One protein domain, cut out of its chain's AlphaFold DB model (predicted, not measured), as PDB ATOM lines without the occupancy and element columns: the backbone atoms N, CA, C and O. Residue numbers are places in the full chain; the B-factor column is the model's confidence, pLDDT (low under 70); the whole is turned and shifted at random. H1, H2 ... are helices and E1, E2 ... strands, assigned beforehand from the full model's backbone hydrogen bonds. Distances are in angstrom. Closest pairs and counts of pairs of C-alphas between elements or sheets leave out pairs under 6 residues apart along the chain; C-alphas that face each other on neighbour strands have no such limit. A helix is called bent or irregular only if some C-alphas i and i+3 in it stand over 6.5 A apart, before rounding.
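This is residues 34 to 214 and 228 to 242 of the 242 residues of an uncharacterized protein of Thalassiosira oceanica (UniProt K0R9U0). The chain is wound in stacked turns, a solenoid whose long wall is a twisted sheet of parallel strands, with H1 laid lengthwise over the outside of that wall and H2 capping the end beside E7. Residues 36 to 96 wind with E1, E2, E4 and E6 toward one end; residues 97 to 108 and H1 then return along the outside to the other end, where turns with E7, E8, E10 and E11 wind back until E11 pairs with E1, while E3 and E5 form a small sheet on another side of the first turns. The printed part has 196 residues with two named helices and twelve named strands, in the order E1 E2 E3 E4 E5 E6 H1 E7 H2 E8 E9 E10 E11 E12. Neighbour strands run parallel in both sheets, the larger one branched at E10, and the class is mixed, helices and strands, though under half of the residues are in named elements. The whole is compact, with a radius of gyration of the C-alphas of 15.8 A and spans of 45 by 38 by 31 A.

E1, residues 36 to 40, begins with C-alpha 36 at (13.593, -32.212, -53.912). E2, residues 54 to 62, is 15.7 A long and bends by 117 degrees at residue 59. E3 is residues 69 to 71, E4 residues 75 to 80, E5 residues 88 to 90 and E6 residues 94 to 96. H1, residues 109 to 118, is 14.7 A long and starts with C-alpha 109 at (2.523, -30.885, -47.278). E7, residues 130 to 134, measures 13.3 A. H2, residues 146 to 152, is irregular: C-alphas 148 and 151 are 9.6 A apart. E8, residues 161 to 165, measures 13.2 A, and E9 is residues 170 to 173. E10, residues 185 to 195, is 12.4 A from first to last C-alpha and bends by 135 degrees at residue 191. E11 is residues 205 to 211. E12, residues 238 to 241, ends with C-alpha 241 at (-4.897, -45.271, -53.566).

In the branched sheet E1 has E2 on one side, with N 37 and O 54 2.9 A apart, and E11 on the other side, with N 39 and O 205 2.9 A apart. E4 is parallel to E2, N 57 and O 76 being 2.8 A apart, and to the edge strand E6, N 95 and O 75 being 2.8 A apart. E10 has E8 and E9 on one side, with N 163 and O 185 at 2.9 A and N 171 and O 192 at 2.8 A, and E11 on the other side, with N 188 and O 206 at 2.8 A. E7, H2 and E8 form a strand-helix-strand unit, two parallel neighbour strands with a helix between them along the chain, and its crossover is right-handed; N 132 and O 162 are 2.9 A apart. In the small sheet E3 and E5 are parallel, with N 71 and O 89 2.9 A apart. H1 is on the branched sheet at a height over the sheet of 8.7 A and runs across the strands, at 87 degrees to E8 on the local plane. It is only just over E8, E10 and E11, with 3 C-alphas on each, and its closest C-alphas to E10 are those of Glu 113 and Pro 189, 5.5 A apart. H2 only grazes the sheet, with residues 148 to 149. E12 pairs with no named strand; its closest C-alphas to H1 are those of Cys 241 and Asn 118, 5.0 A apart. Every O i to N i+4 pair is within hydrogen-bond range in H1, but 0 of 3 in H2, where 1 of 4 O i to N i+3 pairs is.

The two C-alphas farthest apart are those of Gly 83 and Ser 124, at 47.8 A. Residues 215 to 227 are cut out, and C-alphas 214 and 228 are 13.4 A apart across the cut. The long links are E1 to E2, E6 to H1, H1 to E7, E7 to H2 and E9 to E10. The mean pLDDT of the printed part is 93.6, with residues 66 and 214 under 70.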
ATOM      1  N   LYS A  34       9.571 -34.321 -57.083       95.50
ATOM      2  CA  LYS A  34      10.601 -34.819 -58.015       95.50
ATOM      3  C   LYS A  34      11.833 -33.919 -58.101       95.50
ATOM      4  O   LYS A  34      12.883 -34.366 -58.553       95.50
ATOM      5  N   GLU A  35      11.721 -32.669 -57.668       96.81
ATOM      6  CA  GLU A  35      12.819 -31.707 -57.666       96.81
ATOM      7  C   GLU A  35      13.511 -31.572 -56.301       96.81
ATOM      8  O   GLU A  35      14.410 -30.740 -56.166       96.81
ATOM      9  N   TYR A  36      13.107 -32.346 -55.287       98.44
ATOM     10  CA  TYR A  36      13.593 -32.212 -53.912       98.44
ATOM     11  C   TYR A  36      14.345 -33.449 -53.448       98.44
ATOM     12  O   TYR A  36      13.958 -34.579 -53.732       98.44
ATOM     13  N   SER A  37      15.391 -33.241 -52.654       98.50
ATOM     14  CA  SER A  37      16.039 -34.323 -51.909       98.50
ATOM     15  C   SER A  37      15.388 -34.494 -50.544       98.50
ATOM     16  O   SER A  37      15.293 -35.607 -50.029       98.50
ATOM     17  N   LEU A  38      14.916 -33.386 -49.965       98.62
ATOM     18  CA  LEU A  38      14.301 -33.362 -48.649       98.62
ATOM     19  C   LEU A  38      13.103 -32.414 -48.607       98.62
ATOM     20  O   LEU A  38      13.211 -31.236 -48.952       98.62
ATOM     21  N   ILE A  39      11.993 -32.923 -48.082       98.81
ATOM     22  CA  ILE A  39      10.798 -32.157 -47.740       98.81
ATOM     23  C   ILE A  39      10.445 -32.466 -46.287       98.81
ATOM     24  O   ILE A  39      10.270 -33.623 -45.906       98.81
ATOM     25  N   THR A  40      10.314 -31.433 -45.459       98.81
ATOM     26  CA  THR A  40       9.860 -31.576 -44.072       98.81
ATOM     27  C   THR A  40       8.767 -30.585 -43.714       98.81
ATOM     28  O   THR A  40       8.815 -29.428 -44.128       98.81
ATOM     29  N   LYS A  41       7.785 -31.033 -42.923       98.50
ATOM     30  CA  LYS A  41       6.724 -30.164 -42.383       98.50
ATOM     31  C   LYS A  41       7.252 -29.242 -41.297       98.50
ATOM     32  O   LYS A  41       6.926 -28.062 -41.258       98.50
ATOM     33  N   GLU A  42       8.037 -29.809 -40.391       98.00
ATOM     34  CA  GLU A  42       8.609 -29.104 -39.258       98.00
ATOM     35  C   GLU A  42      10.107 -28.903 -39.498       98.00
ATOM     36  O   GLU A  42      10.491 -28.203 -40.429       98.00
ATOM     37  N   TYR A  43      10.973 -29.476 -38.666       96.56
ATOM     38  CA  TYR A  43      12.398 -29.180 -38.721       96.56
ATOM     39  C   TYR A  43      13.198 -30.161 -39.583       96.56
ATOM     40  O   TYR A  43      12.876 -31.351 -39.690       96.56
ATOM     41  N   ALA A  44      14.344 -29.676 -40.056       95.69
ATOM     42  CA  ALA A  44      15.421 -30.484 -40.609       95.69
ATOM     43  C   ALA A  44      16.740 -30.185 -39.881       95.69
ATOM     44  O   ALA A  44      17.212 -29.048 -39.835       95.69
ATOM     45  N   ARG A  45      17.348 -31.231 -39.313       91.94
ATOM     46  CA  ARG A  45      18.670 -31.205 -38.669       91.94
ATOM     47  C   ARG A  45      19.644 -32.034 -39.494       91.94
ATOM     48  O   ARG A  45      19.865 -33.219 -39.225       91.94
ATOM     49  N   SER A  46      20.191 -31.422 -40.533       89.75
ATOM     50  CA  SER A  46      21.056 -32.117 -41.482       89.75
ATOM     51  C   SER A  46      22.501 -31.673 -41.323       89.75
ATOM     52  O   SER A  46      22.766 -30.479 -41.288       89.75
ATOM     53  N   SER A  47      23.413 -32.633 -41.219       87.19
ATOM     54  CA  SER A  47      24.853 -32.465 -41.396       87.19
ATOM     55  C   SER A  47      25.338 -33.084 -42.708       87.19
ATOM     56  O   SER A  47      26.544 -33.245 -42.844       87.19
ATOM     57  N   ALA A  48      24.424 -33.495 -43.601       89.31
ATOM     58  CA  ALA A  48      24.770 -34.030 -44.919       89.31
ATOM     59  C   ALA A  48      25.706 -33.056 -45.639       89.31
ATOM     60  O   ALA A  48      25.426 -31.863 -45.636       89.31
ATOM     61  N   HIS A  49      26.796 -33.553 -46.220       89.00
ATOM     62  CA  HIS A  49      27.792 -32.729 -46.904       89.00
ATOM     63  C   HIS A  49      27.180 -31.995 -48.102       89.00
ATOM     64  O   HIS A  49      27.336 -30.781 -48.237       89.00
ATOM     65  N   ASP A  50      26.434 -32.744 -48.918       93.06
ATOM     66  CA  ASP A  50      25.792 -32.254 -50.132       93.06
ATOM     67  C   ASP A  50      24.313 -32.629 -50.161       93.06
ATOM     68  O   ASP A  50      23.903 -33.745 -49.815       93.06
ATOM     69  N   VAL A  51      23.515 -31.690 -50.654       96.75
ATOM     70  CA  VAL A  51      22.136 -31.911 -51.069       96.75
ATOM     71  C   VAL A  51      22.014 -31.485 -52.528       96.75
ATOM     72  O   VAL A  51      22.092 -30.299 -52.847       96.75
ATOM     73  N   TYR A  52      21.846 -32.455 -53.424       97.25
ATOM     74  CA  TYR A  52      22.001 -32.246 -54.869       97.25
ATOM     75  C   TYR A  52      20.797 -31.585 -55.544       97.25
ATOM     76  O   TYR A  52      20.902 -31.090 -56.667       97.25
ATOM     77  N   THR A  53      19.630 -31.583 -54.900       97.88
ATOM     78  CA  THR A  53      18.426 -30.936 -55.437       97.88
ATOM     79  C   THR A  53      17.816 -29.980 -54.409       97.88
ATOM     80  O   THR A  53      18.517 -29.473 -53.533       97.88
ATOM     81  N   LYS A  54      16.535 -29.620 -54.543       98.44
ATOM     82  CA  LYS A  54      15.896 -28.628 -53.671       98.44
ATOM     83  C   LYS A  54      15.662 -29.174 -52.261       98.44
ATOM     84  O   LYS A  54      15.584 -30.385 -52.031       98.44
ATOM     85  N   MET A  55      15.472 -28.252 -51.319       98.44
ATOM     86  CA  MET A  55      14.994 -28.553 -49.969       98.44
ATOM     87  C   MET A  55      13.770 -27.709 -49.628       98.44
ATOM     88  O   MET A  55      13.736 -26.508 -49.902       98.44
ATOM     89  N   PHE A  56      12.791 -28.325 -48.972       98.62
ATOM     90  CA  PHE A  56      11.677 -27.631 -48.331       98.62
ATOM     91  C   PHE A  56      11.638 -27.997 -46.847       98.62
ATOM     92  O   PHE A  56      11.571 -29.172 -46.486       98.62
ATOM     93  N   VAL A  57      11.679 -26.998 -45.972       98.56
ATOM     94  CA  VAL A  57      11.666 -27.175 -44.516       98.56
ATOM     95  C   VAL A  57      10.650 -26.214 -43.923       98.56
ATOM     96  O   VAL A  57      10.934 -25.035 -43.759       98.56
ATOM     97  N   GLY A  58       9.450 -26.694 -43.604       98.00
ATOM     98  CA  GLY A  58       8.366 -25.835 -43.116       98.00
ATOM     99  C   GLY A  58       8.669 -25.129 -41.786       98.00
ATOM    100  O   GLY A  58       8.083 -24.092 -41.491       98.00
ATOM    101  N   GLY A  59       9.614 -25.651 -40.998       97.12
ATOM    102  CA  GLY A  59      10.060 -25.114 -39.712       97.12
ATOM    103  C   GLY A  59      11.546 -24.740 -39.678       97.12
ATOM    104  O   GLY A  59      12.062 -24.085 -40.581       97.12
ATOM    105  N   GLU A  60      12.229 -25.096 -38.585       96.75
ATOM    106  CA  GLU A  60      13.644 -24.757 -38.369       96.75
ATOM    107  C   GLU A  60      14.580 -25.636 -39.216       96.75
ATOM    108  O   GLU A  60      14.570 -26.865 -39.109       96.75
ATOM    109  N   LEU A  61      15.448 -24.999 -40.000       95.75
ATOM    110  CA  LEU A  61      16.589 -25.622 -40.662       95.75
ATOM    111  C   LEU A  61      17.862 -25.378 -39.840       95.75
ATOM    112  O   LEU A  61      18.253 -24.237 -39.573       95.75
ATOM    113  N   LYS A  62      18.530 -26.467 -39.455       92.25
ATOM    114  CA  LYS A  62      19.746 -26.445 -38.642       92.25
ATOM    115  C   LYS A  62      20.824 -27.335 -39.241       92.25
ATOM    116  O   LYS A  62      20.594 -28.520 -39.477       92.25
ATOM    117  N   ASN A  63      22.024 -26.775 -39.355       89.25
ATOM    118  CA  ASN A  63      23.244 -27.551 -39.502       89.25
ATOM    119  C   ASN A  63      23.874 -27.739 -38.111       89.25
ATOM    120  O   ASN A  63      24.182 -26.748 -37.442       89.25
ATOM    121  N   PRO A  64      24.026 -28.981 -37.631       81.62
ATOM    122  CA  PRO A  64      24.519 -29.245 -36.291       81.62
ATOM    123  C   PRO A  64      26.050 -29.335 -36.173       81.62
ATOM    124  O   PRO A  64      26.541 -29.297 -35.048       81.62
ATOM    125  N   LYS A  65      26.800 -29.484 -37.275       75.31
ATOM    126  CA  LYS A  65      28.236 -29.832 -37.244       75.31
ATOM    127  C   LYS A  65      29.166 -28.612 -37.328       75.31
ATOM    128  O   LYS A  65      30.352 -28.737 -37.056       75.31
ATOM    129  N   GLY A  66      28.638 -27.435 -37.669       68.44
ATOM    130  CA  GLY A  66      29.406 -26.187 -37.791       68.44
ATOM    131  C   GLY A  66      30.243 -26.067 -39.074       68.44
ATOM    132  O   GLY A  66      30.565 -24.947 -39.460       68.44
ATOM    133  N   ASP A  67      30.537 -27.184 -39.749       79.69
ATOM    134  CA  ASP A  67      31.101 -27.227 -41.107       79.69
ATOM    135  C   ASP A  67      30.101 -26.685 -42.141       79.69
ATOM    136  O   ASP A  67      28.907 -26.622 -41.863       79.69
ATOM    137  N   SER A  68      30.553 -26.321 -43.342       85.31
ATOM    138  CA  SER A  68      29.642 -25.845 -44.391       85.31
ATOM    139  C   SER A  68      28.961 -26.999 -45.128       85.31
ATOM    140  O   SER A  68      29.634 -27.943 -45.529       85.31
ATOM    141  N   ILE A  69      27.651 -26.889 -45.352       89.88
ATOM    142  CA  ILE A  69      26.852 -27.813 -46.173       89.88
ATOM    143  C   ILE A  69      26.500 -27.136 -47.490       89.88
ATOM    144  O   ILE A  69      26.053 -25.987 -47.477       89.88
ATOM    145  N   ALA A  70      26.650 -27.836 -48.611       94.62
ATOM    146  CA  ALA A  70      26.194 -27.354 -49.908       94.62
ATOM    147  C   ALA A  70      24.787 -27.862 -50.233       94.62
ATOM    148  O   ALA A  70      24.477 -29.041 -50.072       94.62
ATOM    149  N   VAL A  71      23.934 -26.957 -50.713       96.88
ATOM    150  CA  VAL A  71      22.664 -27.309 -51.345       96.88
ATOM    151  C   VAL A  71      22.673 -26.743 -52.754       96.88
ATOM    152  O   VAL A  71      22.701 -25.523 -52.937       96.88
ATOM    153  N   ASP A  72      22.668 -27.630 -53.742       97.81
ATOM    154  CA  ASP A  72      22.725 -27.264 -55.157       97.81
ATOM    155  C   ASP A  72      21.412 -26.637 -55.625       97.81
ATOM    156  O   ASP A  72      21.410 -25.673 -56.392       97.81
ATOM    157  N   GLY A  73      20.288 -27.159 -55.130       97.81
ATOM    158  CA  GLY A  73      18.961 -26.631 -55.405       97.81
ATOM    159  C   GLY A  73      18.571 -25.433 -54.536       97.81
ATOM    160  O   GLY A  73      19.264 -25.021 -53.608       97.81
ATOM    161  N   HIS A  74      17.412 -24.857 -54.854       98.25
ATOM    162  CA  HIS A  74      16.831 -23.783 -54.055       98.25
ATOM    163  C   HIS A  74      16.321 -24.327 -52.713       98.25
ATOM    164  O   HIS A  74      15.753 -25.422 -52.659       98.25
ATOM    165  N   VAL A  75      16.474 -23.542 -51.645       98.25
ATOM    166  CA  VAL A  75      16.029 -23.922 -50.296       98.25
ATOM    167  C   VAL A  75      14.880 -23.045 -49.823       98.25
ATOM    168  O   VAL A  75      15.023 -21.833 -49.712       98.25
ATOM    169  N   TYR A  76      13.759 -23.662 -49.463       98.50
ATOM    170  CA  TYR A  76      12.658 -23.006 -48.763       98.50
ATOM    171  C   TYR A  76      12.700 -23.399 -47.289       98.50
ATOM    172  O   TYR A  76      12.736 -24.590 -46.981       98.50
ATOM    173  N   TYR A  77      12.697 -22.427 -46.378       98.00
ATOM    174  CA  TYR A  77      12.771 -22.706 -44.940       98.00
ATOM    175  C   TYR A  77      11.831 -21.824 -44.111       98.00
ATOM    176  O   TYR A  77      11.625 -20.653 -44.426       98.00
ATOM    177  N   GLY A  78      11.292 -22.365 -43.019       97.81
ATOM    178  CA  GLY A  78      10.461 -21.634 -42.061       97.81
ATOM    179  C   GLY A  78      11.272 -20.736 -41.134       97.81
ATOM    180  O   GLY A  78      10.855 -19.630 -40.833       97.81
ATOM    181  N   SER A  79      12.446 -21.187 -40.691       96.81
ATOM    182  CA  SER A  79      13.451 -20.367 -40.003       96.81
ATOM    183  C   SER A  79      14.831 -21.020 -40.098       96.81
ATOM    184  O   SER A  79      14.936 -22.229 -40.295       96.81
ATOM    185  N   LEU A  80      15.897 -20.236 -39.946       94.50
ATOM    186  CA  LEU A  80      17.249 -20.766 -39.766       94.50
ATOM    187  C   LEU A  80      17.600 -20.764 -38.284       94.50
ATOM    188  O   LEU A  80      17.372 -19.771 -37.589       94.50
ATOM    189  N   HIS A  81      18.207 -21.851 -37.811       92.44
ATOM    190  CA  HIS A  81      18.740 -21.896 -36.456       92.44
ATOM    191  C   HIS A  81      19.778 -20.785 -36.242       92.44
ATOM    192  O   HIS A  81      20.598 -20.494 -37.122       92.44
ATOM    193  N   ALA A  82      19.760 -20.164 -35.061       85.25
ATOM    194  CA  ALA A  82      20.681 -19.084 -34.730       85.25
ATOM    195  C   ALA A  82      22.142 -19.544 -34.896       85.25
ATOM    196  O   ALA A  82      22.545 -20.583 -34.378       85.25
ATOM    197  N   GLY A  83      22.930 -18.770 -35.644       80.88
ATOM    198  CA  GLY A  83      24.329 -19.094 -35.941       80.88
ATOM    199  C   GLY A  83      24.545 -20.104 -37.076       80.88
ATOM    200  O   GLY A  83      25.688 -20.289 -37.481       80.88
ATOM    201  N   SER A  84      23.495 -20.703 -37.652       82.19
ATOM    202  CA  SER A  84      23.642 -21.638 -38.780       82.19
ATOM    203  C   SER A  84      23.748 -20.957 -40.149       82.19
ATOM    204  O   SER A  84      24.111 -21.621 -41.111       82.19
ATOM    205  N   ALA A  85      23.481 -19.654 -40.281       80.06
ATOM    206  CA  ALA A  85      23.470 -18.984 -41.590       80.06
ATOM    207  C   ALA A  85      24.793 -19.129 -42.372       80.06
ATOM    208  O   ALA A  85      24.768 -19.383 -43.568       80.06
ATOM    209  N   ASN A  86      25.940 -19.058 -41.687       83.81
ATOM    210  CA  ASN A  86      27.267 -19.178 -42.312       83.81
ATOM    211  C   ASN A  86      27.717 -20.633 -42.534       83.81
ATOM    212  O   ASN A  86      28.842 -20.869 -42.958       83.81
ATOM    213  N   THR A  87      26.866 -21.602 -42.196       88.44
ATOM    214  CA  THR A  87      27.153 -23.043 -42.303       88.44
ATOM    215  C   THR A  87      26.379 -23.697 -43.451       88.44
ATOM    216  O   THR A  87      26.370 -24.918 -43.584       88.44
ATOM    217  N   TRP A  88      25.707 -22.879 -44.267       91.94
ATOM    218  CA  TRP A  88      24.949 -23.291 -45.440       91.94
ATOM    219  C   TRP A  88      25.420 -22.516 -46.669       91.94
ATOM    220  O   TRP A  88      25.407 -21.287 -46.683       91.94
ATOM    221  N   ASN A  89      25.759 -23.247 -47.724       94.38
ATOM    222  CA  ASN A  89      25.987 -22.729 -49.064       94.38
ATOM    223  C   ASN A  89      24.743 -23.032 -49.909       94.38
ATOM    224  O   ASN A  89      24.580 -24.141 -50.413       94.38
ATOM    225  N   PHE A  90      23.846 -22.054 -50.037       95.88
ATOM    226  CA  PHE A  90      22.653 -22.169 -50.881       95.88
ATOM    227  C   PHE A  90      22.987 -21.768 -52.323       95.88
ATOM    228  O   PHE A  90      22.824 -20.606 -52.702       95.88
ATOM    229  N   ASN A  91      23.466 -22.717 -53.132       96.88
ATOM    230  CA  ASN A  91      24.025 -22.443 -54.462       96.88
ATOM    231  C   ASN A  91      22.988 -21.846 -55.428       96.88
ATOM    232  O   ASN A  91      23.311 -20.933 -56.186       96.88
ATOM    233  N   ALA A  92      21.731 -22.296 -55.360       97.62
ATOM    234  CA  ALA A  92      20.613 -21.723 -56.122       97.62
ATOM    235  C   ALA A  92      19.736 -20.757 -55.294       97.62
ATOM    236  O   ALA A  92      18.596 -20.454 -55.665       97.62
ATOM    237  N   GLY A  93      20.266 -20.251 -54.178       97.38
ATOM    238  CA  GLY A  93      19.592 -19.311 -53.290       97.38
ATOM    239  C   GLY A  93      18.585 -19.959 -52.340       97.38
ATOM    240  O   GLY A  93      18.397 -21.175 -52.297       97.38
ATOM    241  N   SER A  94      17.935 -19.113 -51.544       97.38
ATOM    242  CA  SER A  94      16.991 -19.561 -50.527       97.38
ATOM    243  C   SER A  94      15.856 -18.567 -50.306       97.38
ATOM    244  O   SER A  94      16.081 -17.360 -50.408       97.38
ATOM    245  N   THR A  95      14.688 -19.065 -49.909       97.88
ATOM    246  CA  THR A  95      13.500 -18.275 -49.577       97.88
ATOM    247  C   THR A  95      13.023 -18.589 -48.161       97.88
ATOM    248  O   THR A  95      12.773 -19.742 -47.807       97.88
ATOM    249  N   HIS A  96      12.853 -17.543 -47.354       97.38
ATOM    250  CA  HIS A  96      12.239 -17.642 -46.035       97.38
ATOM    251  C   HIS A  96      10.714 -17.675 -46.192       97.38
ATOM    252  O   HIS A  96      10.122 -16.724 -46.691       97.38
ATOM    253  N   LEU A  97      10.057 -18.748 -45.760       97.44
ATOM    254  CA  LEU A  97       8.625 -18.974 -45.986       97.44
ATOM    255  C   LEU A  97       7.725 -17.881 -45.396       97.44
ATOM    256  O   LEU A  97       6.639 -17.650 -45.917       97.44
ATOM    257  N   ALA A  98       8.180 -17.160 -44.366       96.00
ATOM    258  CA  ALA A  98       7.463 -16.013 -43.813       96.00
ATOM    259  C   ALA A  98       7.307 -14.839 -44.805       96.00
ATOM    260  O   ALA A  98       6.517 -13.932 -44.554       96.00
ATOM    261  N   THR A  99       8.050 -14.829 -45.920       96.75
ATOM    262  CA  THR A  99       7.911 -13.827 -46.991       96.75
ATOM    263  C   THR A  99       6.912 -14.237 -48.071       96.75
ATOM    264  O   THR A  99       6.691 -13.470 -49.005       96.75
ATOM    265  N   LEU A 100       6.345 -15.441 -47.987       95.31
ATOM    266  CA  LEU A 100       5.355 -15.964 -48.920       95.31
ATOM    267  C   LEU A 100       4.011 -16.113 -48.207       95.31
ATOM    268  O   LEU A 100       3.954 -16.512 -47.043       95.31
ATOM    269  N   SER A 101       2.920 -15.864 -48.923       93.62
ATOM    270  CA  SER A 101       1.614 -16.345 -48.474       93.62
ATOM    271  C   SER A 101       1.549 -17.880 -48.596       93.62
ATOM    272  O   SER A 101       2.136 -18.413 -49.544       93.62
ATOM    273  N   PRO A 102       0.851 -18.600 -47.694       89.00
ATOM    274  CA  PRO A 102       0.772 -20.065 -47.715       89.00
ATOM    275  C   PRO A 102       0.323 -20.671 -49.052       89.00
ATOM    276  O   PRO A 102       0.837 -21.706 -49.459       89.00
ATOM    277  N   GLU A 103      -0.577 -20.008 -49.778       90.31
ATOM    278  CA  GLU A 103      -1.044 -20.422 -51.108       90.31
ATOM    279  C   GLU A 103       0.047 -20.397 -52.192       90.31
ATOM    280  O   GLU A 103      -0.128 -20.984 -53.254       90.31
ATOM    281  N   ASN A 104       1.173 -19.731 -51.923       93.94
ATOM    282  CA  ASN A 104       2.330 -19.652 -52.812       93.94
ATOM    283  C   ASN A 104       3.477 -20.568 -52.364       93.94
ATOM    284  O   ASN A 104       4.593 -20.454 -52.879       93.94
ATOM    285  N   TYR A 105       3.252 -21.443 -51.380       94.50
ATOM    286  CA  TYR A 105       4.260 -22.429 -51.013       94.50
ATOM    287  C   TYR A 105       4.442 -23.413 -52.176       94.50
ATOM    288  O   TYR A 105       3.457 -23.865 -52.757       94.50
ATOM    289  N   PRO A 106       5.688 -23.785 -52.526       96.12
ATOM    290  CA  PRO A 106       5.943 -24.709 -53.634       96.12
ATOM    291  C   PRO A 106       5.531 -26.153 -53.317       96.12
ATOM    292  O   PRO A 106       5.574 -27.007 -54.197       96.12
ATOM    293  N   ILE A 107       5.193 -26.426 -52.056       96.62
ATOM    294  CA  ILE A 107       4.833 -27.732 -51.528       96.62
ATOM    295  C   ILE A 107       3.541 -27.598 -50.722       96.62
ATOM    296  O   ILE A 107       3.491 -26.840 -49.751       96.62
ATOM    297  N   ASP A 108       2.539 -28.400 -51.075       95.19
ATOM    298  CA  ASP A 108       1.402 -28.702 -50.207       95.19
ATOM    299  C   ASP A 108       1.735 -29.947 -49.378       95.19
ATOM    300  O   ASP A 108       1.634 -31.080 -49.844       95.19
ATOM    301  N   PHE A 109       2.168 -29.751 -48.131       96.81
ATOM    302  CA  PHE A 109       2.523 -30.885 -47.278       96.81
ATOM    303  C   PHE A 109       1.298 -31.734 -46.889       96.81
ATOM    304  O   PHE A 109       1.435 -32.934 -46.644       96.81
ATOM    305  N   GLY A 110       0.098 -31.139 -46.857       96.62
ATOM    306  CA  GLY A 110      -1.138 -31.855 -46.533       96.62
ATOM    307  C   GLY A 110      -1.459 -32.942 -47.558       96.62
ATOM    308  O   GLY A 110      -1.957 -34.005 -47.190       96.62
ATOM    309  N   TYR A 111      -1.081 -32.728 -48.820       95.69
ATOM    310  CA  TYR A 111      -1.172 -33.744 -49.864       95.69
ATOM    311  C   TYR A 111      -0.340 -34.997 -49.542       95.69
ATOM    312  O   TYR A 111      -0.831 -36.111 -49.708       95.69
ATOM    313  N   TYR A 112       0.875 -34.851 -49.003       97.69
ATOM    314  CA  TYR A 112       1.706 -36.002 -48.622       97.69
ATOM    315  C   TYR A 112       1.176 -36.732 -47.381       97.69
ATOM    316  O   TYR A 112       1.283 -37.955 -47.306       97.69
ATOM    317  N   GLU A 113       0.571 -36.009 -46.431       98.06
ATOM    318  CA  GLU A 113      -0.158 -36.616 -45.306       98.06
ATOM    319  C   GLU A 113      -1.348 -37.443 -45.807       98.06
ATOM    320  O   GLU A 113      -1.530 -38.581 -45.375       98.06
ATOM    321  N   TRP A 114      -2.123 -36.908 -46.755       96.38
ATOM    322  CA  TRP A 114      -3.211 -37.645 -47.392       96.38
ATOM    323  C   TRP A 114      -2.686 -38.866 -48.157       96.38
ATOM    324  O   TRP A 114      -3.170 -39.970 -47.925       96.38
ATOM    325  N   LEU A 115      -1.657 -38.716 -48.995       95.88
ATOM    326  CA  LEU A 115      -1.071 -39.829 -49.747       95.88
ATOM    327  C   LEU A 115      -0.644 -40.976 -48.832       95.88
ATOM    328  O   LEU A 115      -1.008 -42.119 -49.088       95.88
ATOM    329  N   ALA A 116       0.079 -40.697 -47.746       97.06
ATOM    330  CA  ALA A 116       0.557 -41.753 -46.856       97.06
ATOM    331  C   ALA A 116      -0.580 -42.578 -46.229       97.06
ATOM    332  O   ALA A 116      -0.386 -43.754 -45.948       97.06
ATOM    333  N   LEU A 117      -1.756 -41.980 -46.019       96.44
ATOM    334  CA  LEU A 117      -2.919 -42.669 -45.450       96.44
ATOM    335  C   LEU A 117      -3.760 -43.423 -46.485       96.44
ATOM    336  O   LEU A 117      -4.574 -44.252 -46.087       96.44
ATOM    337  N   ASN A 118      -3.590 -43.135 -47.777       95.56
ATOM    338  CA  ASN A 118      -4.422 -43.708 -48.837       95.56
ATOM    339  C   ASN A 118      -3.642 -44.619 -49.793       95.56
ATOM    340  O   ASN A 118      -4.262 -45.454 -50.442       95.56
ATOM    341  N   ILE A 119      -2.307 -44.517 -49.865       95.12
ATOM    342  CA  ILE A 119      -1.475 -45.406 -50.686       95.12
ATOM    343  C   ILE A 119      -1.599 -46.856 -50.207       95.12
ATOM    344  O   ILE A 119      -1.454 -47.170 -49.025       95.12
ATOM    345  N   GLN A 120      -1.783 -47.753 -51.166       94.44
ATOM    346  CA  GLN A 120      -1.701 -49.190 -50.990       94.44
ATOM    347  C   GLN A 120      -0.308 -49.715 -51.344       94.44
ATOM    348  O   GLN A 120       0.400 -49.185 -52.200       94.44
ATOM    349  N   GLN A 121       0.074 -50.811 -50.693       95.31
ATOM    350  CA  GLN A 121       1.265 -51.565 -51.061       95.31
ATOM    351  C   GLN A 121       1.094 -52.195 -52.451       95.31
ATOM    352  O   GLN A 121       0.080 -52.833 -52.727       95.31
ATOM    353  N   GLY A 122       2.137 -52.111 -53.277       92.50
ATOM    354  CA  GLY A 122       2.164 -52.723 -54.602       92.50
ATOM    355  C   GLY A 122       3.590 -53.034 -55.038       92.50
ATOM    356  O   GLY A 122       4.412 -52.146 -55.214       92.50
ATOM    357  N   THR A 123       3.916 -54.312 -55.217       85.50
ATOM    358  CA  THR A 123       5.300 -54.769 -55.467       85.50
ATOM    359  C   THR A 123       5.493 -55.397 -56.847       85.50
ATOM    360  O   THR A 123       6.495 -56.063 -57.100       85.50
ATOM    361  N   SER A 124       4.518 -55.240 -57.744       84.56
ATOM    362  CA  SER A 124       4.494 -55.892 -59.063       84.56
ATOM    363  C   SER A 124       4.195 -54.919 -60.200       84.56
ATOM    364  O   SER A 124       3.617 -55.301 -61.217       84.56
ATOM    365  N   TYR A 125       4.586 -53.654 -60.043       88.75
ATOM    366  CA  TYR A 125       4.432 -52.664 -61.099       88.75
ATOM    367  C   TYR A 125       5.428 -52.891 -62.242       88.75
ATOM    368  O   TYR A 125       6.481 -53.521 -62.091       88.75
ATOM    369  N   ALA A 126       5.092 -52.343 -63.411       86.25
ATOM    370  CA  ALA A 126       5.945 -52.403 -64.591       86.25
ATOM    371  C   ALA A 126       7.356 -51.867 -64.299       86.25
ATOM    372  O   ALA A 126       7.550 -50.988 -63.460       86.25
ATOM    373  N   ASN A 127       8.353 -52.389 -65.018       88.19
ATOM    374  CA  ASN A 127       9.753 -51.963 -64.919       88.19
ATOM    375  C   ASN A 127      10.349 -52.059 -63.497       88.19
ATOM    376  O   ASN A 127      11.254 -51.291 -63.154       88.19
ATOM    377  N   GLY A 128       9.841 -52.986 -62.678       90.88
ATOM    378  CA  GLY A 128      10.377 -53.299 -61.353       90.88
ATOM    379  C   GLY A 128      10.059 -52.266 -60.274       90.88
ATOM    380  O   GLY A 128      10.788 -52.218 -59.287       90.88
ATOM    381  N   ARG A 129       9.019 -51.437 -60.455       95.00
ATOM    382  CA  ARG A 129       8.606 -50.481 -59.421       95.00
ATOM    383  C   ARG A 129       7.929 -51.185 -58.247       95.00
ATOM    384  O   ARG A 129       7.154 -52.126 -58.443       95.00
ATOM    385  N   LYS A 130       8.234 -50.729 -57.033       96.94
ATOM    386  CA  LYS A 130       7.726 -51.306 -55.785       96.94
ATOM    387  C   LYS A 130       7.346 -50.205 -54.792       96.94
ATOM    388  O   LYS A 130       8.076 -49.236 -54.612       96.94
ATOM    389  N   VAL A 131       6.226 -50.396 -54.116       97.69
ATOM    390  CA  VAL A 131       5.722 -49.563 -53.025       97.69
ATOM    391  C   VAL A 131       5.504 -50.472 -51.828       97.69
ATOM    392  O   VAL A 131       4.794 -51.467 -51.948       97.69
ATOM    393  N   PHE A 132       6.088 -50.124 -50.687       98.06
ATOM    394  CA  PHE A 132       5.901 -50.818 -49.413       98.06
ATOM    395  C   PHE A 132       5.190 -49.896 -48.431       98.06
ATOM    396  O   PHE A 132       5.514 -48.712 -48.365       98.06
ATOM    397  N   VAL A 133       4.252 -50.436 -47.653       97.88
ATOM    398  CA  VAL A 133       3.536 -49.680 -46.617       97.88
ATOM    399  C   VAL A 133       3.832 -50.302 -45.257       97.88
ATOM    400  O   VAL A 133       3.656 -51.501 -45.061       97.88
ATOM    401  N   VAL A 134       4.294 -49.474 -44.323       97.69
ATOM    402  CA  VAL A 134       4.689 -49.860 -42.968       97.69
ATOM    403  C   VAL A 134       3.860 -49.058 -41.971       97.69
ATOM    404  O   VAL A 134       4.029 -47.845 -41.821       97.69
ATOM    405  N   ASP A 135       2.965 -49.746 -41.272       95.88
ATOM    406  CA  ASP A 135       1.991 -49.148 -40.357       95.88
ATOM    407  C   ASP A 135       2.378 -49.238 -38.879       95.88
ATOM    408  O   ASP A 135       1.825 -48.523 -38.044       95.88
ATOM    409  N   MET A 136       3.382 -50.051 -38.560       91.56
ATOM    410  CA  MET A 136       3.870 -50.252 -37.201       91.56
ATOM    411  C   MET A 136       5.381 -50.011 -37.112       91.56
ATOM    412  O   MET A 136       6.132 -50.428 -38.000       91.56
ATOM    413  N   PRO A 137       5.862 -49.364 -36.034       89.38
ATOM    414  CA  PRO A 137       7.287 -49.146 -35.839       89.38
ATOM    415  C   PRO A 137       8.025 -50.467 -35.603       89.38
ATOM    416  O   PRO A 137       7.506 -51.400 -34.983       89.38
ATOM    417  N   ARG A 138       9.287 -50.528 -36.039       85.81
ATOM    418  CA  ARG A 138      10.188 -51.634 -35.698       85.81
ATOM    419  C   ARG A 138      10.394 -51.671 -34.185       85.81
ATOM    420  O   ARG A 138      10.684 -50.648 -33.571       85.81
ATOM    421  N   ALA A 139      10.330 -52.863 -33.597       83.56
ATOM    422  CA  ALA A 139      10.553 -53.042 -32.161       83.56
ATOM    423  C   ALA A 139      11.960 -52.601 -31.708       83.56
ATOM    424  O   ALA A 139      12.137 -52.134 -30.585       83.56
ATOM    425  N   SER A 140      12.969 -52.748 -32.573       83.50
ATOM    426  CA  SER A 140      14.345 -52.328 -32.299       83.50
ATOM    427  C   SER A 140      15.162 -52.184 -33.578       83.50
ATOM    428  O   SER A 140      14.967 -52.960 -34.511       83.50
ATOM    429  N   GLY A 141      16.151 -51.292 -33.567       85.69
ATOM    430  CA  GLY A 141      17.103 -51.120 -34.667       85.69
ATOM    431  C   GLY A 141      16.651 -50.109 -35.721       85.69
ATOM    432  O   GLY A 141      15.652 -49.411 -35.552       85.69
ATOM    433  N   CYS A 142      17.437 -50.006 -36.787       91.62
ATOM    434  CA  CYS A 142      17.156 -49.172 -37.955       91.62
ATOM    435  C   CYS A 142      16.692 -50.064 -39.102       91.62
ATOM    436  O   CYS A 142      17.077 -51.226 -39.139       91.62
ATOM    437  N   TYR A 143      15.850 -49.552 -39.993       95.44
ATOM    438  CA  TYR A 143      15.557 -50.215 -41.256       95.44
ATOM    439  C   TYR A 143      16.739 -50.052 -42.209       95.44
ATOM    440  O   TYR A 143      17.333 -48.973 -42.275       95.44
ATOM    441  N   ASP A 144      17.030 -51.096 -42.967       95.62
ATOM    442  CA  ASP A 144      17.865 -51.036 -44.161       95.62
ATOM    443  C   ASP A 144      17.061 -51.528 -45.378       95.62
ATOM    444  O   ASP A 144      15.874 -51.854 -45.281       95.62
ATOM    445  N   MET A 145      17.668 -51.531 -46.565       96.38
ATOM    446  CA  MET A 145      16.957 -51.945 -47.777       96.38
ATOM    447  C   MET A 145      16.617 -53.441 -47.811       96.38
ATOM    448  O   MET A 145      15.698 -53.824 -48.538       96.38
ATOM    449  N   TYR A 146      17.322 -54.293 -47.060       96.38
ATOM    450  CA  TYR A 146      17.037 -55.727 -47.008       96.38
ATOM    451  C   TYR A 146      15.758 -56.044 -46.245       96.38
ATOM    452  O   TYR A 146      15.151 -57.070 -46.525       96.38
ATOM    453  N   ASP A 147      15.266 -55.141 -45.394       96.06
ATOM    454  CA  ASP A 147      13.933 -55.285 -44.797       96.06
ATOM    455  C   ASP A 147      12.792 -55.235 -45.846       96.06
ATOM    456  O   ASP A 147      11.657 -55.590 -45.526       96.06
ATOM    457  N   PHE A 148      13.070 -54.807 -47.090       96.25
ATOM    458  CA  PHE A 148      12.064 -54.620 -48.147       96.25
ATOM    459  C   PHE A 148      12.396 -55.320 -49.470       96.25
ATOM    460  O   PHE A 148      11.508 -55.843 -50.142       96.25
ATOM    461  N   LEU A 149      13.659 -55.276 -49.897       95.31
ATOM    462  CA  LEU A 149      14.065 -55.617 -51.263       95.31
ATOM    463  C   LEU A 149      14.892 -56.902 -51.362       95.31
ATOM    464  O   LEU A 149      15.129 -57.357 -52.481       95.31
ATOM    465  N   ASP A 150      15.332 -57.483 -50.241       91.81
ATOM    466  CA  ASP A 150      16.259 -58.619 -50.227       91.81
ATOM    467  C   ASP A 150      17.424 -58.404 -51.229       91.81
ATOM    468  O   ASP A 150      18.027 -57.333 -51.301       91.81
ATOM    469  N   GLY A 151      17.729 -59.394 -52.074       89.44
ATOM    470  CA  GLY A 151      18.807 -59.317 -53.064       89.44
ATOM    471  C   GLY A 151      18.671 -58.192 -54.103       89.44
ATOM    472  O   GLY A 151      19.686 -57.806 -54.690       89.44
ATOM    473  N   ASP A 152      17.470 -57.634 -54.294       89.81
ATOM    474  CA  ASP A 152      17.207 -56.548 -55.249       89.81
ATOM    475  C   ASP A 152      17.635 -55.170 -54.721       89.81
ATOM    476  O   ASP A 152      17.573 -54.187 -55.460       89.81
ATOM    477  N   ALA A 153      18.061 -55.067 -53.459       94.12
ATOM    478  CA  ALA A 153      18.447 -53.806 -52.837       94.12
ATOM    479  C   ALA A 153      19.600 -53.118 -53.590       94.12
ATOM    480  O   ALA A 153      20.675 -53.699 -53.761       94.12
ATOM    481  N   GLN A 154      19.405 -51.866 -54.006       94.06
ATOM    482  CA  GLN A 154      20.408 -51.062 -54.710       94.06
ATOM    483  C   GLN A 154      20.490 -49.670 -54.094       94.06
ATOM    484  O   GLN A 154      19.466 -49.013 -53.938       94.06
ATOM    485  N   GLY A 155      21.712 -49.209 -53.797       93.62
ATOM    486  CA  GLY A 155      21.924 -47.845 -53.305       93.62
ATOM    487  C   GLY A 155      21.477 -46.811 -54.336       93.62
ATOM    488  O   GLY A 155      20.733 -45.902 -54.007       93.62
ATOM    489  N   TYR A 156      21.835 -46.995 -55.608       96.44
ATOM    490  CA  TYR A 156      21.254 -46.227 -56.713       96.44
ATOM    491  C   TYR A 156      19.952 -46.890 -57.178       96.44
ATOM    492  O   TYR A 156      19.941 -47.665 -58.139       96.44
ATOM    493  N   ASP A 157      18.863 -46.622 -56.463       95.75
ATOM    494  CA  ASP A 157      17.533 -47.174 -56.746       95.75
ATOM    495  C   ASP A 157      16.908 -46.560 -58.012       95.75
ATOM    496  O   ASP A 157      16.180 -47.244 -58.735       95.75
ATOM    497  N   LEU A 158      17.267 -45.311 -58.345       95.62
ATOM    498  CA  LEU A 158      16.803 -44.583 -59.534       95.62
ATOM    499  C   LEU A 158      15.275 -44.410 -59.578       95.62
ATOM    500  O   LEU A 158      14.669 -44.522 -60.644       95.62
ATOM    501  N   GLY A 159      14.662 -44.143 -58.421       94.94
ATOM    502  CA  GLY A 159      13.228 -43.861 -58.305       94.94
ATOM    503  C   GLY A 159      12.326 -45.084 -58.502       94.94
ATOM    504  O   GLY A 159      11.161 -44.937 -58.868       94.94
ATOM    505  N   LYS A 160      12.833 -46.300 -58.279       96.31
ATOM    506  CA  LYS A 160      12.064 -47.542 -58.448       96.31
ATOM    507  C   LYS A 160      11.269 -47.933 -57.214       96.31
ATOM    508  O   LYS A 160      10.262 -48.626 -57.353       96.31
ATOM    509  N   THR A 161      11.703 -47.515 -56.034       97.94
ATOM    510  CA  THR A 161      11.140 -47.977 -54.772       97.94
ATOM    511  C   THR A 161      10.643 -46.811 -53.926       97.94
ATOM    512  O   THR A 161      11.354 -45.826 -53.715       97.94
ATOM    513  N   LEU A 162       9.425 -46.942 -53.398       98.31
ATOM    514  CA  LEU A 162       8.853 -46.064 -52.380       98.31
ATOM    515  C   LEU A 162       8.559 -46.859 -51.108       98.31
ATOM    516  O   LEU A 162       7.866 -47.875 -51.157       98.31
ATOM    517  N   ILE A 163       9.028 -46.368 -49.962       98.56
ATOM    518  CA  ILE A 163       8.636 -46.881 -48.646       98.56
ATOM    519  C   ILE A 163       7.763 -45.839 -47.947       98.56
ATOM    520  O   ILE A 163       8.188 -44.702 -47.724       98.56
ATOM    521  N   VAL A 164       6.542 -46.231 -47.595       98.56
ATOM    522  CA  VAL A 164       5.551 -45.392 -46.921       98.56
ATOM    523  C   VAL A 164       5.455 -45.808 -45.458       98.56
ATOM    524  O   VAL A 164       5.111 -46.947 -45.159       98.56
ATOM    525  N   PHE A 165       5.725 -44.885 -44.540       98.50
ATOM    526  CA  PHE A 165       5.577 -45.089 -43.100       98.50
ATOM    527  C   PHE A 165       4.403 -44.258 -42.582       98.50
ATOM    528  O   PHE A 165       4.421 -43.027 -42.671       98.50
ATOM    529  N   THR A 166       3.385 -44.914 -42.023       97.50
ATOM    530  CA  THR A 166       2.126 -44.249 -41.627       97.50
ATOM    531  C   THR A 166       2.023 -43.961 -40.126       97.50
ATOM    532  O   THR A 166       1.137 -43.226 -39.694       97.50
ATOM    533  N   TYR A 167       2.959 -44.471 -39.321       95.81
ATOM    534  CA  TYR A 167       3.038 -44.198 -37.884       95.81
ATOM    535  C   TYR A 167       3.766 -42.875 -37.565       95.81
ATOM    536  O   TYR A 167       4.442 -42.293 -38.411       95.81
ATOM    537  N   SER A 168       3.644 -42.387 -36.322       94.31
ATOM    538  CA  SER A 168       4.135 -41.053 -35.903       94.31
ATOM    539  C   SER A 168       5.391 -41.037 -35.012       94.31
ATOM    540  O   SER A 168       5.847 -39.970 -34.591       94.31
ATOM    541  N   ASP A 169       5.975 -42.205 -34.749       90.00
ATOM    542  CA  ASP A 169       7.215 -42.380 -33.986       90.00
ATOM    543  C   ASP A 169       8.488 -41.961 -34.749       90.00
ATOM    544  O   ASP A 169       8.467 -41.402 -35.849       90.00
ATOM    545  N   THR A 170       9.648 -42.179 -34.123       90.56
ATOM    546  CA  THR A 170      10.946 -41.994 -34.778       90.56
ATOM    547  C   THR A 170      11.304 -43.224 -35.604       90.56
ATOM    548  O   THR A 170      11.524 -44.303 -35.058       90.56
ATOM    549  N   LEU A 171      11.435 -43.029 -36.910       92.25
ATOM    550  CA  LEU A 171      11.981 -43.985 -37.861       92.25
ATOM    551  C   LEU A 171      13.506 -43.845 -37.904       92.25
ATOM    552  O   LEU A 171      14.022 -42.732 -37.998       92.25
ATOM    553  N   CYS A 172      14.233 -44.960 -37.884       92.94
ATOM    554  CA  CYS A 172      15.661 -44.968 -38.190       92.94
ATOM    555  C   CYS A 172      15.924 -45.720 -39.496       92.94
ATOM    556  O   CYS A 172      15.415 -46.825 -39.650       92.94
ATOM    557  N   LEU A 173      16.734 -45.139 -40.380       94.56
ATOM    558  CA  LEU A 173      17.174 -45.682 -41.664       94.56
ATOM    559  C   LEU A 173      18.705 -45.748 -41.701       94.56
ATOM    560  O   LEU A 173      19.357 -44.817 -41.217       94.56
ATOM    561  N   THR A 174      19.268 -46.817 -42.264       93.12
ATOM    562  CA  THR A 174      20.720 -47.052 -42.328       93.12
ATOM    563  C   THR A 174      21.151 -47.792 -43.597       93.12
ATOM    564  O   THR A 174      20.303 -48.269 -44.353       93.12
ATOM    565  N   GLU A 175      22.464 -47.861 -43.851       92.44
ATOM    566  CA  GLU A 175      23.031 -48.756 -44.870       92.44
ATOM    567  C   GLU A 175      22.796 -50.231 -44.525       92.44
ATOM    568  O   GLU A 175      22.635 -50.595 -43.358       92.44
ATOM    569  N   THR A 176      22.798 -51.094 -45.538       94.19
ATOM    570  CA  THR A 176      22.760 -52.543 -45.323       94.19
ATOM    571  C   THR A 176      24.051 -53.034 -44.666       94.19
ATOM    572  O   THR A 176      25.106 -52.414 -44.778       94.19
ATOM    573  N   HIS A 177      24.007 -54.205 -44.028       92.56
ATOM    574  CA  HIS A 177      25.181 -54.785 -43.355       92.56
ATOM    575  C   HIS A 177      26.392 -55.056 -44.276       92.56
ATOM    576  O   HIS A 177      27.507 -55.213 -43.783       92.56
ATOM    577  N   ASP A 178      26.184 -55.149 -45.593       92.56
ATOM    578  CA  ASP A 178      27.235 -55.278 -46.612       92.56
ATOM    579  C   ASP A 178      27.632 -53.931 -47.252       92.56
ATOM    580  O   ASP A 178      28.398 -53.912 -48.214       92.56
ATOM    581  N   GLY A 179      27.146 -52.810 -46.706       91.38
ATOM    582  CA  GLY A 179      27.566 -51.452 -47.053       91.38
ATOM    583  C   GLY A 179      26.847 -50.834 -48.251       91.38
ATOM    584  O   GLY A 179      27.414 -49.961 -48.911       91.38
ATOM    585  N   ARG A 180      25.627 -51.277 -48.593       94.44
ATOM    586  CA  ARG A 180      24.809 -50.594 -49.609       94.44
ATOM    587  C   ARG A 180      24.088 -49.411 -48.978       94.44
ATOM    588  O   ARG A 180      23.375 -49.566 -47.988       94.44
ATOM    589  N   GLN A 181      24.246 -48.249 -49.603       95.50
ATOM    590  CA  GLN A 181      23.626 -46.988 -49.189       95.50
ATOM    591  C   GLN A 181      22.100 -47.028 -49.336       95.50
ATOM    592  O   GLN A 181      21.560 -47.940 -49.955       95.50
ATOM    593  N   TRP A 182      21.383 -46.044 -48.791       96.81
ATOM    594  CA  TRP A 182      19.919 -46.035 -48.850       96.81
ATOM    595  C   TRP A 182      19.413 -45.581 -50.229       96.81
ATOM    596  O   TRP A 182      19.617 -44.440 -50.632       96.81
ATOM    597  N   GLY A 183      18.723 -46.456 -50.954       97.50
ATOM    598  CA  GLY A 183      18.186 -46.148 -52.281       97.50
ATOM    599  C   GLY A 183      16.757 -45.591 -52.317       97.50
ATOM    600  O   GLY A 183      16.541 -44.551 -52.936       97.50
ATOM    601  N   PRO A 184      15.767 -46.240 -51.680       98.19
ATOM    602  CA  PRO A 184      14.355 -45.914 -51.870       98.19
ATOM    603  C   PRO A 184      13.961 -44.481 -51.504       98.19
ATOM    604  O   PRO A 184      14.493 -43.883 -50.565       98.19
ATOM    605  N   SER A 185      12.927 -43.965 -52.169       98.56
ATOM    606  CA  SER A 185      12.210 -42.784 -51.678       98.56
ATOM    607  C   SER A 185      11.437 -43.115 -50.402       98.56
ATOM    608  O   SER A 185      10.972 -44.241 -50.214       98.56
ATOM    609  N   VAL A 186      11.283 -42.125 -49.523       98.75
ATOM    610  CA  VAL A 186      10.636 -42.283 -48.215       98.75
ATOM    611  C   VAL A 186       9.492 -41.291 -48.087       98.75
ATOM    612  O   VAL A 186       9.702 -40.082 -48.165       98.75
ATOM    613  N   LEU A 187       8.295 -41.802 -47.809       98.81
ATOM    614  CA  LEU A 187       7.124 -41.013 -47.443       98.81
ATOM    615  C   LEU A 187       6.743 -41.332 -45.996       98.81
ATOM    616  O   LEU A 187       6.119 -42.346 -45.712       98.81
ATOM    617  N   ALA A 188       7.136 -40.467 -45.068       98.62
ATOM    618  CA  ALA A 188       6.927 -40.635 -43.632       98.62
ATOM    619  C   ALA A 188       6.396 -39.337 -42.989       98.62
ATOM    620  O   ALA A 188       7.011 -38.786 -42.066       98.62
ATOM    621  N   PRO A 189       5.266 -38.789 -43.477       98.62
ATOM    622  CA  PRO A 189       4.849 -37.417 -43.181       98.62
ATOM    623  C   PRO A 189       4.429 -37.201 -41.721       98.62
ATOM    624  O   PRO A 189       4.333 -36.057 -41.279       98.62
ATOM    625  N   PHE A 190       4.231 -38.278 -40.955       98.38
ATOM    626  CA  PHE A 190       3.888 -38.234 -39.532       98.38
ATOM    627  C   PHE A 190       5.081 -38.498 -38.605       98.38
ATOM    628  O   PHE A 190       5.017 -38.156 -37.421       98.38
ATOM    629  N   ALA A 191       6.171 -39.056 -39.134       97.19
ATOM    630  CA  ALA A 191       7.299 -39.564 -38.365       97.19
ATOM    631  C   ALA A 191       8.495 -38.606 -38.354       97.19
ATOM    632  O   ALA A 191       8.679 -37.750 -39.226       97.19
ATOM    633  N   THR A 192       9.365 -38.798 -37.363       95.62
ATOM    634  CA  THR A 192      10.727 -38.248 -37.422       95.62
ATOM    635  C   THR A 192      11.629 -39.249 -38.122       95.62
ATOM    636  O   THR A 192      11.846 -40.332 -37.594       95.62
ATOM    637  N   VAL A 193      12.184 -38.890 -39.276       95.88
ATOM    638  CA  VAL A 193      13.126 -39.740 -40.011       95.88
ATOM    639  C   VAL A 193      14.547 -39.432 -39.565       95.88
ATOM    640  O   VAL A 193      15.029 -38.305 -39.705       95.88
ATOM    641  N   ARG A 194      15.225 -40.445 -39.031       92.56
ATOM    642  CA  ARG A 194      16.653 -40.421 -38.733       92.56
ATOM    643  C   ARG A 194      17.407 -41.244 -39.767       92.56
ATOM    644  O   ARG A 194      17.285 -42.463 -39.759       92.56
ATOM    645  N   LEU A 195      18.224 -40.597 -40.586       92.06
ATOM    646  CA  LEU A 195      19.120 -41.269 -41.527       92.06
ATOM    647  C   LEU A 195      20.530 -41.320 -40.928       92.06
ATOM    648  O   LEU A 195      21.109 -40.279 -40.623       92.06
ATOM    649  N   THR A 196      21.067 -42.513 -40.699       87.50
ATOM    650  CA  THR A 196      22.368 -42.722 -40.045       87.50
ATOM    651  C   THR A 196      23.218 -43.681 -40.859       87.50
ATOM    652  O   THR A 196      22.669 -44.571 -41.484       87.50
ATOM    653  N   GLU A 197      24.539 -43.490 -40.869       83.44
ATOM    654  CA  GLU A 197      25.509 -44.429 -41.476       83.44
ATOM    655  C   GLU A 197      25.222 -44.805 -42.941       83.44
ATOM    656  O   GLU A 197      25.760 -45.771 -43.445       83.44
ATOM    657  N   ALA A 198      24.406 -44.027 -43.653       83.06
ATOM    658  CA  ALA A 198      23.883 -44.452 -44.942       83.06
ATOM    659  C   ALA A 198      24.801 -44.148 -46.128       83.06
ATOM    660  O   ALA A 198      24.476 -44.584 -47.219       83.06
ATOM    661  N   GLY A 199      25.877 -43.368 -45.960       87.19
ATOM    662  CA  GLY A 199      26.742 -42.874 -47.047       87.19
ATOM    663  C   GLY A 199      26.041 -41.884 -47.989       87.19
ATOM    664  O   GLY A 199      26.448 -40.736 -48.100       87.19
ATOM    665  N   PHE A 200      24.922 -42.274 -48.593       93.44
ATOM    666  CA  PHE A 200      23.982 -41.378 -49.256       93.44
ATOM    667  C   PHE A 200      22.537 -41.896 -49.160       93.44
ATOM    668  O   PHE A 200      22.289 -43.051 -48.812       93.44
ATOM    669  N   SER A 201      21.581 -41.018 -49.466       96.81
ATOM    670  CA  SER A 201      20.204 -41.373 -49.816       96.81
ATOM    671  C   SER A 201      19.952 -41.008 -51.273       96.81
ATOM    672  O   SER A 201      20.053 -39.830 -51.623       96.81
ATOM    673  N   ASP A 202      19.612 -41.988 -52.112       97.94
ATOM    674  CA  ASP A 202      19.288 -41.728 -53.518       97.94
ATOM    675  C   ASP A 202      17.897 -41.102 -53.641       97.94
ATOM    676  O   ASP A 202      17.746 -40.010 -54.181       97.94
ATOM    677  N   GLY A 203      16.885 -41.748 -53.067       98.00
ATOM    678  CA  GLY A 203      15.503 -41.293 -53.095       98.00
ATOM    679  C   GLY A 203      15.241 -39.992 -52.337       98.00
ATOM    680  O   GLY A 203      16.002 -39.568 -51.463       98.00
ATOM    681  N   THR A 204      14.117 -39.360 -52.673       98.50
ATOM    682  CA  THR A 204      13.596 -38.190 -51.957       98.50
ATOM    683  C   THR A 204      13.012 -38.611 -50.612       98.50
ATOM    684  O   THR A 204      12.296 -39.610 -50.522       98.50
ATOM    685  N   ILE A 205      13.279 -37.828 -49.566       98.75
ATOM    686  CA  ILE A 205      12.723 -38.048 -48.227       98.75
ATOM    687  C   ILE A 205      11.676 -36.977 -47.926       98.75
ATOM    688  O   ILE A 205      11.981 -35.784 -47.893       98.75
ATOM    689  N   ILE A 206      10.449 -37.410 -47.646       98.81
ATOM    690  CA  ILE A 206       9.335 -36.575 -47.194       98.81
ATOM    691  C   ILE A 206       8.987 -36.992 -45.767       98.81
ATOM    692  O   ILE A 206       8.585 -38.130 -45.533       98.81
ATOM    693  N   ALA A 207       9.145 -36.095 -44.794       98.75
ATOM    694  CA  ALA A 207       9.001 -36.439 -43.378       98.75
ATOM    695  C   ALA A 207       8.335 -35.340 -42.548       98.75
ATOM    696  O   ALA A 207       8.389 -34.162 -42.897       98.75
ATOM    697  N   LYS A 208       7.776 -35.672 -41.378       98.50
ATOM    698  CA  LYS A 208       7.388 -34.620 -40.418       98.50
ATOM    699  C   LYS A 208       8.616 -33.826 -39.986       98.50
ATOM    700  O   LYS A 208       8.605 -32.597 -39.962       98.50
ATOM    701  N   ARG A 209       9.670 -34.560 -39.633       98.00
ATOM    702  CA  ARG A 209      10.959 -34.063 -39.141       98.00
ATOM    703  C   ARG A 209      12.075 -34.921 -39.710       98.00
ATOM    704  O   ARG A 209      11.897 -36.129 -39.847       98.00
ATOM    705  N   PHE A 210      13.237 -34.330 -39.945       96.06
ATOM    706  CA  PHE A 210      14.407 -35.054 -40.441       96.06
ATOM    707  C   PHE A 210      15.645 -34.794 -39.587       96.06
ATOM    708  O   PHE A 210      15.879 -33.668 -39.138       96.06
ATOM    709  N   SER A 211      16.450 -35.833 -39.366       92.06
ATOM    710  CA  SER A 211      17.737 -35.727 -38.683       92.06
ATOM    711  C   SER A 211      18.773 -36.682 -39.271       92.06
ATOM    712  O   SER A 211      18.494 -37.853 -39.497       92.06
ATOM    713  N   THR A 212      20.001 -36.202 -39.429       86.94
ATOM    714  CA  THR A 212      21.184 -37.029 -39.780       86.94
ATOM    715  C   THR A 212      22.126 -37.227 -38.587       86.94
ATOM    716  O   THR A 212      23.125 -37.945 -38.642       86.94
ATOM    717  N   VAL A 213      21.783 -36.580 -37.471       75.12
ATOM    718  CA  VAL A 213      22.502 -36.638 -36.202       75.12
ATOM    719  C   VAL A 213      21.650 -37.283 -35.118       75.12
ATOM    720  O   VAL A 213      20.425 -37.123 -35.085       75.12
ATOM    721  N   GLY A 214      22.295 -38.081 -34.264       59.06
ATOM    722  CA  GLY A 214      21.630 -39.061 -33.413       59.06
ATOM    723  C   GLY A 214      21.770 -38.826 -31.910       59.06
ATOM    724  O   GLY A 214      22.807 -39.071 -31.311       59.06
ATOM    725  N   LEU A 228      27.423 -37.878 -45.475       88.56
ATOM    726  CA  LEU A 228      26.131 -38.216 -46.048       88.56
ATOM    727  C   LEU A 228      25.786 -37.275 -47.202       88.56
ATOM    728  O   LEU A 228      25.911 -36.061 -47.064       88.56
ATOM    729  N   GLN A 229      25.257 -37.827 -48.288       94.31
ATOM    730  CA  GLN A 229      24.713 -37.052 -49.405       94.31
ATOM    731  C   GLN A 229      23.220 -37.329 -49.597       94.31
ATOM    732  O   GLN A 229      22.755 -38.444 -49.364       94.31
ATOM    733  N   LEU A 230      22.454 -36.325 -50.023       97.19
ATOM    734  CA  LEU A 230      21.039 -36.481 -50.384       97.19
ATOM    735  C   LEU A 230      20.870 -36.187 -51.880       97.19
ATOM    736  O   LEU A 230      21.095 -35.053 -52.303       97.19
ATOM    737  N   HIS A 231      20.508 -37.192 -52.684       97.75
ATOM    738  CA  HIS A 231      20.421 -37.043 -54.143       97.75
ATOM    739  C   HIS A 231      19.052 -36.542 -54.626       97.75
ATOM    740  O   HIS A 231      18.996 -35.686 -55.505       97.75
ATOM    741  N   GLY A 232      17.947 -37.090 -54.104       96.81
ATOM    742  CA  GLY A 232      16.586 -36.691 -54.484       96.81
ATOM    743  C   GLY A 232      16.064 -37.281 -55.797       96.81
ATOM    744  O   GLY A 232      15.466 -36.571 -56.604       96.81
ATOM    745  N   LYS A 233      16.291 -38.574 -56.038       97.31
ATOM    746  CA  LYS A 233      15.673 -39.361 -57.116       97.31
ATOM    747  C   LYS A 233      14.319 -39.912 -56.665       97.31
ATOM    748  O   LYS A 233      14.202 -41.074 -56.283       97.31
ATOM    749  N   MET A 234      13.302 -39.054 -56.684       96.44
ATOM    750  CA  MET A 234      11.936 -39.411 -56.286       96.44
ATOM    751  C   MET A 234      11.403 -40.630 -57.054       96.44
ATOM    752  O   MET A 234      11.678 -40.789 -58.245       96.44
ATOM    753  N   TYR A 235      10.604 -41.452 -56.370       97.00
ATOM    754  CA  TYR A 235       9.856 -42.554 -56.970       97.00
ATOM    755  C   TYR A 235       9.046 -42.076 -58.185       97.00
ATOM    756  O   TYR A 235       8.310 -41.091 -58.099       97.00
ATOM    757  N   ASP A 236       9.181 -42.776 -59.311       93.75
ATOM    758  CA  ASP A 236       8.585 -42.395 -60.601       93.75
ATOM    759  C   ASP A 236       7.482 -43.351 -61.082       93.75
ATOM    760  O   ASP A 236       6.994 -43.236 -62.206       93.75
ATOM    761  N   GLY A 237       7.106 -44.318 -60.246       93.06
ATOM    762  CA  GLY A 237       6.123 -45.332 -60.591       93.06
ATOM    763  C   GLY A 237       4.673 -44.945 -60.303       93.06
ATOM    764  O   GLY A 237       4.388 -43.879 -59.750       93.06
ATOM    765  N   PRO A 238       3.739 -45.846 -60.652       92.56
ATOM    766  CA  PRO A 238       2.342 -45.711 -60.274       92.56
ATOM    767  C   PRO A 238       2.146 -45.906 -58.765       92.56
ATOM    768  O   PRO A 238       2.927 -46.592 -58.099       92.56
ATOM    769  N   LEU A 239       1.072 -45.322 -58.250       92.31
ATOM    770  CA  LEU A 239       0.559 -45.487 -56.900       92.31
ATOM    771  C   LEU A 239      -0.902 -45.896 -56.973       92.31
ATOM    772  O   LEU A 239      -1.687 -45.252 -57.666       92.31
ATOM    773  N   ASP A 240      -1.269 -46.897 -56.193       91.81
ATOM    774  CA  ASP A 240      -2.657 -47.280 -55.988       91.81
ATOM    775  C   ASP A 240      -3.171 -46.647 -54.692       91.81
ATOM    776  O   ASP A 240      -2.511 -46.768 -53.661       91.81
ATOM    777  N   CYS A 241      -4.309 -45.946 -54.732       89.88
ATOM    778  CA  CYS A 241      -4.897 -45.271 -53.566       89.88
ATOM    779  C   CYS A 241      -6.354 -45.696 -53.302       89.88
ATOM    780  O   CYS A 241      -7.092 -45.955 -54.261       89.88
ATOM    781  N   VAL A 242      -6.761 -45.726 -52.021       83.69
ATOM    782  CA  VAL A 242      -8.155 -45.940 -51.551       83.69
ATOM    783  C   VAL A 242      -8.953 -44.661 -51.353       83.69
ATOM    784  O   VAL A 242      -8.331 -43.597 -51.154       83.69
TER     785      VAL A 242